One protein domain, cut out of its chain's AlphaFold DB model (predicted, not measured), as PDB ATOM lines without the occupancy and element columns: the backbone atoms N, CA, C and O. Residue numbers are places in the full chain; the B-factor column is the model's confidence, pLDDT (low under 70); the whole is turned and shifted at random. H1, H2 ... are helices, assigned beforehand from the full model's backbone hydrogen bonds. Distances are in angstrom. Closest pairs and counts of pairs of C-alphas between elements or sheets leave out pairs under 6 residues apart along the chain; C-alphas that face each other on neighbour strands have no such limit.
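AT A GLANCE: This is residues 3 to 41 and 50 to 93 of the 787 residues of an uncharacterized protein of Spodoptera exigua (UniProt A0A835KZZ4). Four helices are strung out as an open, angular chain with an empty middle: H4 and H3 meet near their ends in a V, and H2 and H1 make a second corner whose helices do not come together. No helix touches another, and most of the printed part stands free. The printed part has 83 residues with four named helices, in the order H1, H2, H3, H4, and no named strand; the class is all helix. The whole is extended, with a radius of gyration of the C-alphas of 19.6 A, and elongated, spanning 55 by 34 by 33 A.

HOW THE PARTS SIT: Begin with H4, residues 72 to 91, the longest helix by residues. Look from it to H3, residues 50 to 68: the two are close but not clearly touching, and their closest C-alphas, those of Arg 67 and Arg 75, are 7.8 A apart. Their lines stand at a steep tilt of 56 degrees, opposite ways. H2, residues 26 to 41, is apart from H3 and from H4. H1, residues 3 to 20, is apart from H2, H3 and H4. In H2, H3 and H4 every O i to N i+4 pair is within hydrogen-bond range; in H1, 13 of 14 are.

IN THESE COORDINATES: Find C-alpha 72 at (159.123, 111.100, 136.763); from there H4 runs 28.4 A to C-alpha 91 at (132.467, 102.004, 140.170). H3 is 26.8 A long and H2 22.3 A. Find C-alpha 3 at (157.670, 153.573, 129.383), where H1 begins its 26.4 A.

THE WHOLE: The C-alphas of Arg 5 and Glu 93, the two farthest apart, are 59.1 A from each other. Residues 42 to 49 are not printed, and C-alphas 41 and 50 are 17.0 A apart across this cut. The links H1 to H2 and H3 to H4 are tight. The mean pLDDT of the printed part is 81.7; look for values under 70 at residues 3 to 8, 17 to 24 and 26.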
ATOM      1  N   LEU A   3     157.736 155.029 129.132       49.06
ATOM      2  CA  LEU A   3     157.670 153.573 129.383       49.06
ATOM      3  C   LEU A   3     158.163 153.160 130.789       49.06
ATOM      4  O   LEU A   3     157.605 152.246 131.393       49.06
ATOM      5  N   GLY A   4     159.128 153.881 131.377       52.47
ATOM      6  CA  GLY A   4     159.649 153.594 132.727       52.47
ATOM      7  C   GLY A   4     158.693 153.947 133.880       52.47
ATOM      8  O   GLY A   4     158.713 153.294 134.924       52.47
ATOM      9  N   ARG A   5     157.801 154.936 133.700       53.44
ATOM     10  CA  ARG A   5     156.809 155.337 134.722       53.44
ATOM     11  C   ARG A   5     155.588 154.406 134.764       53.44
ATOM     12  O   ARG A   5     155.093 154.118 135.854       53.44
ATOM     13  N   LYS A   6     155.147 153.862 133.617       55.66
ATOM     14  CA  LYS A   6     154.080 152.839 133.567       55.66
ATOM     15  C   LYS A   6     154.498 151.544 134.285       55.66
ATOM     16  O   LYS A   6     153.683 150.956 134.992       55.66
ATOM     17  N   ASN A   7     155.777 151.165 134.192       63.38
ATOM     18  CA  ASN A   7     156.305 149.945 134.812       63.38
ATOM     19  C   ASN A   7     156.401 150.045 136.354       63.38
ATOM     20  O   ASN A   7     156.012 149.118 137.060       63.38
ATOM     21  N   LYS A   8     156.787 151.212 136.904       66.56
ATOM     22  CA  LYS A   8     156.775 151.452 138.365       66.56
ATOM     23  C   LYS A   8     155.359 151.486 138.957       66.56
ATOM     24  O   LYS A   8     155.146 150.949 140.042       66.56
ATOM     25  N   LYS A   9     154.371 152.055 138.247       71.38
ATOM     26  CA  LYS A   9     152.962 152.052 138.694       71.38
ATOM     27  C   LYS A   9     152.379 150.634 138.700       71.38
ATOM     28  O   LYS A   9     151.724 150.258 139.667       71.38
ATOM     29  N   ALA A  10     152.670 149.826 137.677       70.00
ATOM     30  CA  ALA A  10     152.271 148.417 137.636       70.00
ATOM     31  C   ALA A  10     152.917 147.594 138.766       70.00
ATOM     32  O   ALA A  10     152.226 146.817 139.424       70.00
ATOM     33  N   GLN A  11     154.205 147.817 139.057       72.38
ATOM     34  CA  GLN A  11     154.899 147.175 140.180       72.38
ATOM     35  C   GLN A  11     154.335 147.597 141.544       72.38
ATOM     36  O   GLN A  11     154.141 146.743 142.407       72.38
ATOM     37  N   TYR A  12     154.011 148.878 141.740       74.62
ATOM     38  CA  TYR A  12     153.377 149.365 142.970       74.62
ATOM     39  C   TYR A  12     151.978 148.764 143.173       74.62
ATOM     40  O   TYR A  12     151.669 148.271 144.257       74.62
ATOM     41  N   VAL A  13     151.153 148.722 142.121       72.50
ATOM     42  CA  VAL A  13     149.820 148.097 142.162       72.50
ATOM     43  C   VAL A  13     149.920 146.590 142.422       72.50
ATOM     44  O   VAL A  13     149.141 146.058 143.209       72.50
ATOM     45  N   ALA A  14     150.898 145.898 141.828       72.81
ATOM     46  CA  ALA A  14     151.156 144.484 142.099       72.81
ATOM     47  C   ALA A  14     151.638 144.241 143.541       72.81
ATOM     48  O   ALA A  14     151.208 143.273 144.169       72.81
ATOM     49  N   LYS A  15     152.479 145.129 144.090       74.44
ATOM     50  CA  LYS A  15     152.943 145.067 145.485       74.44
ATOM     51  C   LYS A  15     151.788 145.290 146.465       74.44
ATOM     52  O   LYS A  15     151.632 144.505 147.392       74.44
ATOM     53  N   ARG A  16     150.933 146.287 146.212       71.75
ATOM     54  CA  ARG A  16     149.732 146.560 147.018       71.75
ATOM     55  C   ARG A  16     148.713 145.417 146.942       71.75
ATOM     56  O   ARG A  16     148.199 145.026 147.977       71.75
ATOM     57  N   ARG A  17     148.500 144.821 145.759       68.38
ATOM     58  CA  ARG A  17     147.673 143.607 145.595       68.38
ATOM     59  C   ARG A  17     148.215 142.400 146.362       68.38
ATOM     60  O   ARG A  17     147.429 141.613 146.871       68.38
ATOM     61  N   LYS A  18     149.541 142.233 146.428       69.44
ATOM     62  CA  LYS A  18     150.174 141.170 147.224       69.44
ATOM     63  C   LYS A  18     149.974 141.375 148.726       69.44
ATOM     64  O   LYS A  18     149.741 140.396 149.413       69.44
ATOM     65  N   LEU A  19     150.056 142.618 149.204       66.56
ATOM     66  CA  LEU A  19     149.795 142.964 150.606       66.56
ATOM     67  C   LEU A  19     148.332 142.698 150.984       66.56
ATOM     68  O   LEU A  19     148.088 141.994 151.950       66.56
ATOM     69  N   THR A  20     147.366 143.118 150.162       63.16
ATOM     70  CA  THR A  20     145.944 142.821 150.422       63.16
ATOM     71  C   THR A  20     145.615 141.323 150.363       63.16
ATOM     72  O   THR A  20     144.777 140.869 151.123       63.16
ATOM     73  N   GLN A  21     146.302 140.528 149.532       61.97
ATOM     74  CA  GLN A  21     146.127 139.063 149.498       61.97
ATOM     75  C   GLN A  21     146.719 138.322 150.712       61.97
ATOM     76  O   GLN A  21     146.424 137.140 150.883       61.97
ATOM     77  N   LEU A  22     147.589 138.968 151.500       60.09
ATOM     78  CA  LEU A  22     148.152 138.401 152.732       60.09
ATOM     79  C   LEU A  22     147.228 138.617 153.940       60.09
ATOM     80  O   LEU A  22     147.237 137.782 154.838       60.09
ATOM     81  N   ASP A  23     146.404 139.671 153.911       61.28
ATOM     82  CA  ASP A  23     145.475 140.047 154.990       61.28
ATOM     83  C   ASP A  23     144.027 139.532 154.770       61.28
ATOM     84  O   ASP A  23     143.158 139.733 155.615       61.28
ATOM     85  N   GLU A  24     143.738 138.863 153.644       61.66
ATOM     86  CA  GLU A  24     142.407 138.321 153.304       61.66
ATOM     87  C   GLU A  24     142.095 137.004 154.051       61.66
ATOM     88  O   GLU A  24     142.816 136.009 153.918       61.66
ATOM     89  N   ASN A  25     140.965 136.950 154.771       70.44
ATOM     90  CA  ASN A  25     140.465 135.716 155.389       70.44
ATOM     91  C   ASN A  25     139.948 134.725 154.316       70.44
ATOM     92  O   ASN A  25     139.530 135.101 153.217       70.44
ATOM     93  N   THR A  26     139.944 133.429 154.637       69.06
ATOM     94  CA  THR A  26     139.603 132.315 153.730       69.06
ATOM     95  C   THR A  26     138.227 132.477 153.066       69.06
ATOM     96  O   THR A  26     138.056 132.095 151.908       69.06
ATOM     97  N   SER A  27     137.258 133.080 153.766       73.94
ATOM     98  CA  SER A  27     135.909 133.355 153.246       73.94
ATOM     99  C   SER A  27     135.912 134.395 152.114       73.94
ATOM    100  O   SER A  27     135.383 134.138 151.031       73.94
ATOM    101  N   ASP A  28     136.592 135.528 152.315       74.44
ATOM    102  CA  ASP A  28     136.656 136.624 151.338       74.44
ATOM    103  C   ASP A  28     137.410 136.200 150.076       74.44
ATOM    104  O   ASP A  28     136.982 136.465 148.948       74.44
ATOM    105  N   LYS A  29     138.476 135.414 150.257       74.75
ATOM    106  CA  LYS A  29     139.219 134.793 149.160       74.75
ATOM    107  C   LYS A  29     138.354 133.829 148.342       74.75
ATOM    108  O   LYS A  29     138.429 133.832 147.111       74.75
ATOM    109  N   ASN A  30     137.514 133.020 148.992       78.50
ATOM    110  CA  ASN A  30     136.592 132.105 148.310       78.50
ATOM    111  C   ASN A  30     135.490 132.862 147.550       78.50
ATOM    112  O   ASN A  30     135.194 132.510 146.408       78.50
ATOM    113  N   SER A  31     134.943 133.933 148.130       80.31
ATOM    114  CA  SER A  31     133.959 134.812 147.478       80.31
ATOM    115  C   SER A  31     134.536 135.502 146.230       80.31
ATOM    116  O   SER A  31     133.930 135.480 145.152       80.31
ATOM    117  N   PHE A  32     135.767 136.018 146.323       80.12
ATOM    118  CA  PHE A  32     136.483 136.617 145.193       80.12
ATOM    119  C   PHE A  32     136.768 135.604 144.070       80.12
ATOM    120  O   PHE A  32     136.541 135.891 142.890       80.12
ATOM    121  N   LEU A  33     137.239 134.400 144.417       80.88
ATOM    122  CA  LEU A  33     137.489 133.329 143.446       80.88
ATOM    123  C   LEU A  33     136.195 132.844 142.775       80.88
ATOM    124  O   LEU A  33     136.204 132.610 141.564       80.88
ATOM    125  N   SER A  34     135.094 132.749 143.526       83.25
ATOM    126  CA  SER A  34     133.767 132.392 143.006       83.25
ATOM    127  C   SER A  34     133.255 133.441 142.012       83.25
ATOM    128  O   SER A  34     132.905 133.109 140.880       83.25
ATOM    129  N   SER A  35     133.353 134.726 142.366       84.44
ATOM    130  CA  SER A  35     132.977 135.843 141.487       84.44
ATOM    131  C   SER A  35     133.814 135.875 140.200       84.44
ATOM    132  O   SER A  35     133.300 136.095 139.101       84.44
ATOM    133  N   GLN A  36     135.120 135.594 140.295       85.62
ATOM    134  CA  GLN A  36     135.988 135.496 139.120       85.62
ATOM    135  C   GLN A  36     135.653 134.275 138.245       85.62
ATOM    136  O   GLN A  36     135.752 134.354 137.017       85.62
ATOM    137  N   ALA A  37     135.285 133.145 138.853       84.50
ATOM    138  CA  ALA A  37     134.856 131.953 138.131       84.50
ATOM    139  C   ALA A  37     133.531 132.190 137.392       84.50
ATOM    140  O   ALA A  37     133.449 131.844 136.215       84.50
ATOM    141  N   ALA A  38     132.557 132.853 138.028       85.31
ATOM    142  CA  ALA A  38     131.275 133.224 137.426       85.31
ATOM    143  C   ALA A  38     131.464 134.126 136.196       85.31
ATOM    144  O   ALA A  38     131.004 133.790 135.107       85.31
ATOM    145  N   ARG A  39     132.275 135.188 136.314       86.94
ATOM    146  CA  ARG A  39     132.598 136.072 135.180       86.94
ATOM    147  C   ARG A  39     133.279 135.333 134.021       86.94
ATOM    148  O   ARG A  39     133.023 135.616 132.856       86.94
ATOM    149  N   LYS A  40     134.172 134.379 134.315       86.75
ATOM    150  CA  LYS A  40     134.804 133.537 133.280       86.75
ATOM    151  C   LYS A  40     133.815 132.561 132.642       86.75
ATOM    152  O   LYS A  40     133.987 132.238 131.472       86.75
ATOM    153  N   ALA A  41     132.844 132.054 133.397       86.44
ATOM    154  CA  ALA A  41     131.804 131.173 132.878       86.44
ATOM    155  C   ALA A  41     130.863 131.925 131.928       86.44
ATOM    156  O   ALA A  41     130.584 131.416 130.849       86.44
ATOM    157  N   PHE A  50     134.967 129.667 116.882       90.94
ATOM    158  CA  PHE A  50     136.345 129.964 116.495       90.94
ATOM    159  C   PHE A  50     137.192 130.343 117.714       90.94
ATOM    160  O   PHE A  50     138.258 129.766 117.945       90.94
ATOM    161  N   ASN A  51     136.688 131.254 118.540       88.19
ATOM    162  CA  ASN A  51     137.298 131.683 119.790       88.19
ATOM    163  C   ASN A  51     137.354 130.533 120.801       88.19
ATOM    164  O   ASN A  51     138.392 130.329 121.441       88.19
ATOM    165  N   ARG A  52     136.314 129.689 120.853       89.62
ATOM    166  CA  ARG A  52     136.321 128.443 121.629       89.62
ATOM    167  C   ARG A  52     137.426 127.492 121.167       89.62
ATOM    168  O   ARG A  52     138.164 126.980 122.011       89.62
ATOM    169  N   LYS A  53     137.583 127.263 119.854       91.44
ATOM    170  CA  LYS A  53     138.643 126.402 119.296       91.44
ATOM    171  C   LYS A  53     140.033 126.960 119.607       91.44
ATOM    172  O   LYS A  53     140.847 126.247 120.182       91.44
ATOM    173  N   ARG A  54     140.278 128.247 119.340       91.50
ATOM    174  CA  ARG A  54     141.560 128.905 119.648       91.50
ATOM    175  C   ARG A  54     141.934 128.806 121.124       91.50
ATOM    176  O   ARG A  54     143.093 128.542 121.444       91.50
ATOM    177  N   ARG A  55     140.971 129.007 122.029       92.00
ATOM    178  CA  ARG A  55     141.196 128.852 123.470       92.00
ATOM    179  C   ARG A  55     141.549 127.407 123.825       92.00
ATOM    180  O   ARG A  55     142.519 127.197 124.544       92.00
ATOM    181  N   LEU A  56     140.807 126.424 123.306       91.75
ATOM    182  CA  LEU A  56     141.079 125.001 123.547       91.75
ATOM    183  C   LEU A  56     142.448 124.565 123.004       91.75
ATOM    184  O   LEU A  56     143.153 123.836 123.699       91.75
ATOM    185  N   ASP A  57     142.847 125.043 121.824       91.81
ATOM    186  CA  ASP A  57     144.156 124.752 121.226       91.81
ATOM    187  C   ASP A  57     145.294 125.365 122.065       91.81
ATOM    188  O   ASP A  57     146.285 124.696 122.366       91.81
ATOM    189  N   SER A  58     145.122 126.606 122.539       92.44
ATOM    190  CA  SER A  58     146.067 127.270 123.451       92.44
ATOM    191  C   SER A  58     146.169 126.564 124.815       92.44
ATOM    192  O   SER A  58     147.270 126.332 125.332       92.44
ATOM    193  N   ASP A  59     145.031 126.147 125.380       91.44
ATOM    194  CA  ASP A  59     144.963 125.370 126.622       91.44
ATOM    195  C   ASP A  59     145.643 123.999 126.450       91.44
ATOM    196  O   ASP A  59     146.388 123.549 127.330       91.44
ATOM    197  N   ALA A  60     145.430 123.332 125.310       91.06
ATOM    198  CA  ALA A  60     146.049 122.054 124.973       91.06
ATOM    199  C   ALA A  60     147.571 122.185 124.814       91.06
ATOM    200  O   ALA A  60     148.306 121.400 125.423       91.06
ATOM    201  N   ALA A  61     148.049 123.203 124.091       91.56
ATOM    202  CA  ALA A  61     149.473 123.497 123.924       91.56
ATOM    203  C   ALA A  61     150.150 123.801 125.272       91.56
ATOM    204  O   ALA A  61     151.183 123.216 125.609       91.56
ATOM    205  N   SER A  62     149.515 124.627 126.108       91.88
ATOM    206  CA  SER A  62     149.991 124.932 127.464       91.88
ATOM    207  C   SER A  62     150.065 123.676 128.342       91.88
ATOM    208  O   SER A  62     151.030 123.466 129.083       91.88
ATOM    209  N   LYS A  63     149.066 122.789 128.243       91.75
ATOM    210  CA  LYS A  63     149.027 121.514 128.974       91.75
ATOM    211  C   LYS A  63     150.089 120.533 128.477       91.75
ATOM    212  O   LYS A  63     150.674 119.834 129.307       91.75
ATOM    213  N   ALA A  64     150.350 120.484 127.171       90.50
ATOM    214  CA  ALA A  64     151.402 119.673 126.566       90.50
ATOM    215  C   ALA A  64     152.793 120.144 127.013       90.50
ATOM    216  O   ALA A  64     153.576 119.332 127.501       90.50
ATOM    217  N   LEU A  65     153.053 121.455 126.979       92.50
ATOM    218  CA  LEU A  65     154.305 122.045 127.458       92.50
ATOM    219  C   LEU A  65     154.517 121.815 128.961       92.50
ATOM    220  O   LEU A  65     155.620 121.505 129.406       92.50
ATOM    221  N   ARG A  66     153.457 121.923 129.773       90.62
ATOM    222  CA  ARG A  66     153.550 121.585 131.200       90.62
ATOM    223  C   ARG A  66     153.905 120.111 131.405       90.62
ATOM    224  O   ARG A  66     154.721 119.817 132.270       90.62
ATOM    225  N   ARG A  67     153.316 119.203 130.612       90.19
ATOM    226  CA  ARG A  67     153.579 117.755 130.668       90.19
ATOM    227  C   ARG A  67     154.975 117.376 130.171       90.19
ATOM    228  O   ARG A  67     155.551 116.442 130.723       90.19
ATOM    229  N   SER A  68     155.530 118.074 129.178       89.31
ATOM    230  CA  SER A  68     156.903 117.824 128.714       89.31
ATOM    231  C   SER A  68     157.942 118.218 129.766       89.31
ATOM    232  O   SER A  68     158.965 117.555 129.890       89.31
ATOM    233  N   LYS A  69     157.633 119.223 130.596       91.88
ATOM    234  CA  LYS A  69     158.450 119.657 131.741       91.88
ATOM    235  C   LYS A  69     158.204 118.857 133.038       91.88
ATOM    236  O   LYS A  69     158.778 119.187 134.076       91.88
ATOM    237  N   GLU A  70     157.342 117.833 133.038       91.88
ATOM    238  CA  GLU A  70     157.097 116.992 134.224       91.88
ATOM    239  C   GLU A  70     158.251 116.009 134.469       91.88
ATOM    240  O   GLU A  70     158.626 115.238 133.586       91.88
ATOM    241  N   ASN A  71     158.739 115.948 135.712       90.56
ATOM    242  CA  ASN A  71     159.654 114.891 136.146       90.56
ATOM    243  C   ASN A  71     158.910 113.560 136.411       90.56
ATOM    244  O   ASN A  71     157.677 113.515 136.496       90.56
ATOM    245  N   ARG A  72     159.667 112.462 136.573       88.38
ATOM    246  CA  ARG A  72     159.123 111.100 136.763       88.38
ATOM    247  C   ARG A  72     158.118 111.011 137.918       88.38
ATOM    248  O   ARG A  72     157.073 110.386 137.764       88.38
ATOM    249  N   VAL A  73     158.396 111.681 139.039       88.19
ATOM    250  CA  VAL A  73     157.535 111.680 140.236       88.19
ATOM    251  C   VAL A  73     156.212 112.404 139.975       88.19
ATOM    252  O   VAL A  73     155.147 111.839 140.219       88.19
ATOM    253  N   LYS A  74     156.245 113.615 139.399       88.94
ATOM    254  CA  LYS A  74     155.031 114.375 139.046       88.94
ATOM    255  C   LYS A  74     154.183 113.639 138.006       88.94
ATOM    256  O   LYS A  74     152.957 113.625 138.117       88.94
ATOM    257  N   ARG A  75     154.825 112.977 137.034       89.50
ATOM    258  CA  ARG A  75     154.151 112.123 136.046       89.50
ATOM    259  C   ARG A  75     153.467 110.924 136.709       89.50
ATOM    260  O   ARG A  75     152.306 110.658 136.405       89.50
ATOM    261  N   CYS A  76     154.159 110.238 137.621       87.31
ATOM    262  CA  CYS A  76     153.609 109.111 138.376       87.31
ATOM    263  C   CYS A  76     152.386 109.541 139.199       87.31
ATOM    264  O   CYS A  76     151.307 108.983 139.023       87.31
ATOM    265  N   PHE A  77     152.507 110.615 139.985       88.38
ATOM    266  CA  PHE A  77     151.406 111.142 140.794       88.38
ATOM    267  C   PHE A  77     150.188 111.531 139.941       88.38
ATOM    268  O   PHE A  77     149.050 111.197 140.273       88.38
ATOM    269  N   ARG A  78     150.409 112.181 138.788       91.75
ATOM    270  CA  ARG A  78     149.331 112.499 137.840       91.75
ATOM    271  C   ARG A  78     148.654 111.239 137.299       91.75
ATOM    272  O   ARG A  78     147.429 111.213 137.199       91.75
ATOM    273  N   ASN A  79     149.423 110.215 136.939       88.25
ATOM    274  CA  ASN A  79     148.876 108.952 136.445       88.25
ATOM    275  C   ASN A  79     148.087 108.214 137.540       88.25
ATOM    276  O   ASN A  79     146.986 107.750 137.258       88.25
ATOM    277  N   MET A  80     148.580 108.188 138.784       88.69
ATOM    278  CA  MET A  80     147.861 107.623 139.935       88.69
ATOM    279  C   MET A  80     146.543 108.357 140.197       88.69
ATOM    280  O   MET A  80     145.504 107.719 140.353       88.69
ATOM    281  N   LYS A  81     146.555 109.696 140.169       91.38
ATOM    282  CA  LYS A  81     145.338 110.505 140.313       91.38
ATOM    283  C   LYS A  81     144.324 110.199 139.206       91.38
ATOM    284  O   LYS A  81     143.157 109.966 139.501       91.38
ATOM    285  N   ASN A  82     144.766 110.137 137.948       89.50
ATOM    286  CA  ASN A  82     143.903 109.798 136.813       89.50
ATOM    287  C   ASN A  82     143.325 108.378 136.918       89.50
ATOM    288  O   ASN A  82     142.146 108.172 136.630       89.50
ATOM    289  N   ALA A  83     144.142 107.406 137.330       88.88
ATOM    290  CA  ALA A  83     143.707 106.029 137.535       88.88
ATOM    291  C   ALA A  83     142.661 105.936 138.655       88.88
ATOM    292  O   ALA A  83     141.634 105.289 138.467       88.88
ATOM    293  N   SER A  84     142.869 106.648 139.768       89.88
ATOM    294  CA  SER A  84     141.910 106.723 140.878       89.88
ATOM    295  C   SER A  84     140.576 107.345 140.447       89.88
ATOM    296  O   SER A  84     139.527 106.734 140.633       89.88
ATOM    297  N   CYS A  85     140.600 108.493 139.757       90.12
ATOM    298  CA  CYS A  85     139.381 109.111 139.222       90.12
ATOM    299  C   CYS A  85     138.635 108.182 138.251       90.12
ATOM    300  O   CYS A  85     137.412 108.097 138.288       90.12
ATOM    301  N   THR A  86     139.370 107.456 137.406       89.81
ATOM    302  CA  THR A  86     138.785 106.504 136.454       89.81
ATOM    303  C   THR A  86     138.175 105.304 137.178       89.81
ATOM    304  O   THR A  86     137.112 104.831 136.786       89.81
ATOM    305  N   LYS A  87     138.814 104.817 138.248       90.38
ATOM    306  CA  LYS A  87     138.285 103.740 139.092       90.38
ATOM    307  C   LYS A  87     136.966 104.152 139.747       90.38
ATOM    308  O   LYS A  87     136.009 103.396 139.657       90.38
ATOM    309  N   ILE A  88     136.909 105.357 140.321       91.31
ATOM    310  CA  ILE A  88     135.693 105.911 140.941       91.31
ATOM    311  C   ILE A  88     134.585 106.093 139.895       91.31
ATOM    312  O   ILE A  88     133.452 105.679 140.109       91.31
ATOM    313  N   SER A  89     134.911 106.649 138.723       90.31
ATOM    314  CA  SER A  89     133.941 106.804 137.632       90.31
ATOM    315  C   SER A  89     133.395 105.461 137.137       90.31
ATOM    316  O   SER A  89     132.218 105.380 136.811       90.31
ATOM    317  N   ARG A  90     134.222 104.407 137.096       89.94
ATOM    318  CA  ARG A  90     133.794 103.054 136.704       89.94
ATOM    319  C   ARG A  90     132.992 102.337 137.792       89.94
ATOM    320  O   ARG A  90     132.177 101.488 137.454       89.94
ATOM    321  N   SER A  91     133.214 102.640 139.074       88.75
ATOM    322  CA  SER A  91     132.467 102.004 140.170       88.75
ATOM    323  C   SER A  91     131.036 102.518 140.303       88.75
ATOM    324  O   SER A  91     130.195 101.797 140.820       88.75
ATOM    325  N   ILE A  92     130.763 103.737 139.829       92.50
ATOM    326  CA  ILE A  92     129.421 104.347 139.833       92.50
ATOM    327  C   ILE A  92     128.702 104.229 138.476       92.50
ATOM    328  O   ILE A  92     127.638 104.809 138.291       92.50
ATOM    329  N   GLU A  93     129.302 103.528 137.511       93.00
ATOM    330  CA  GLU A  93     128.784 103.378 136.148       93.00
ATOM    331  C   GLU A  93     127.532 102.488 136.134       93.00
ATOM    332  O   GLU A  93     127.542 101.386 136.694       93.00
TER     333      GLU A  93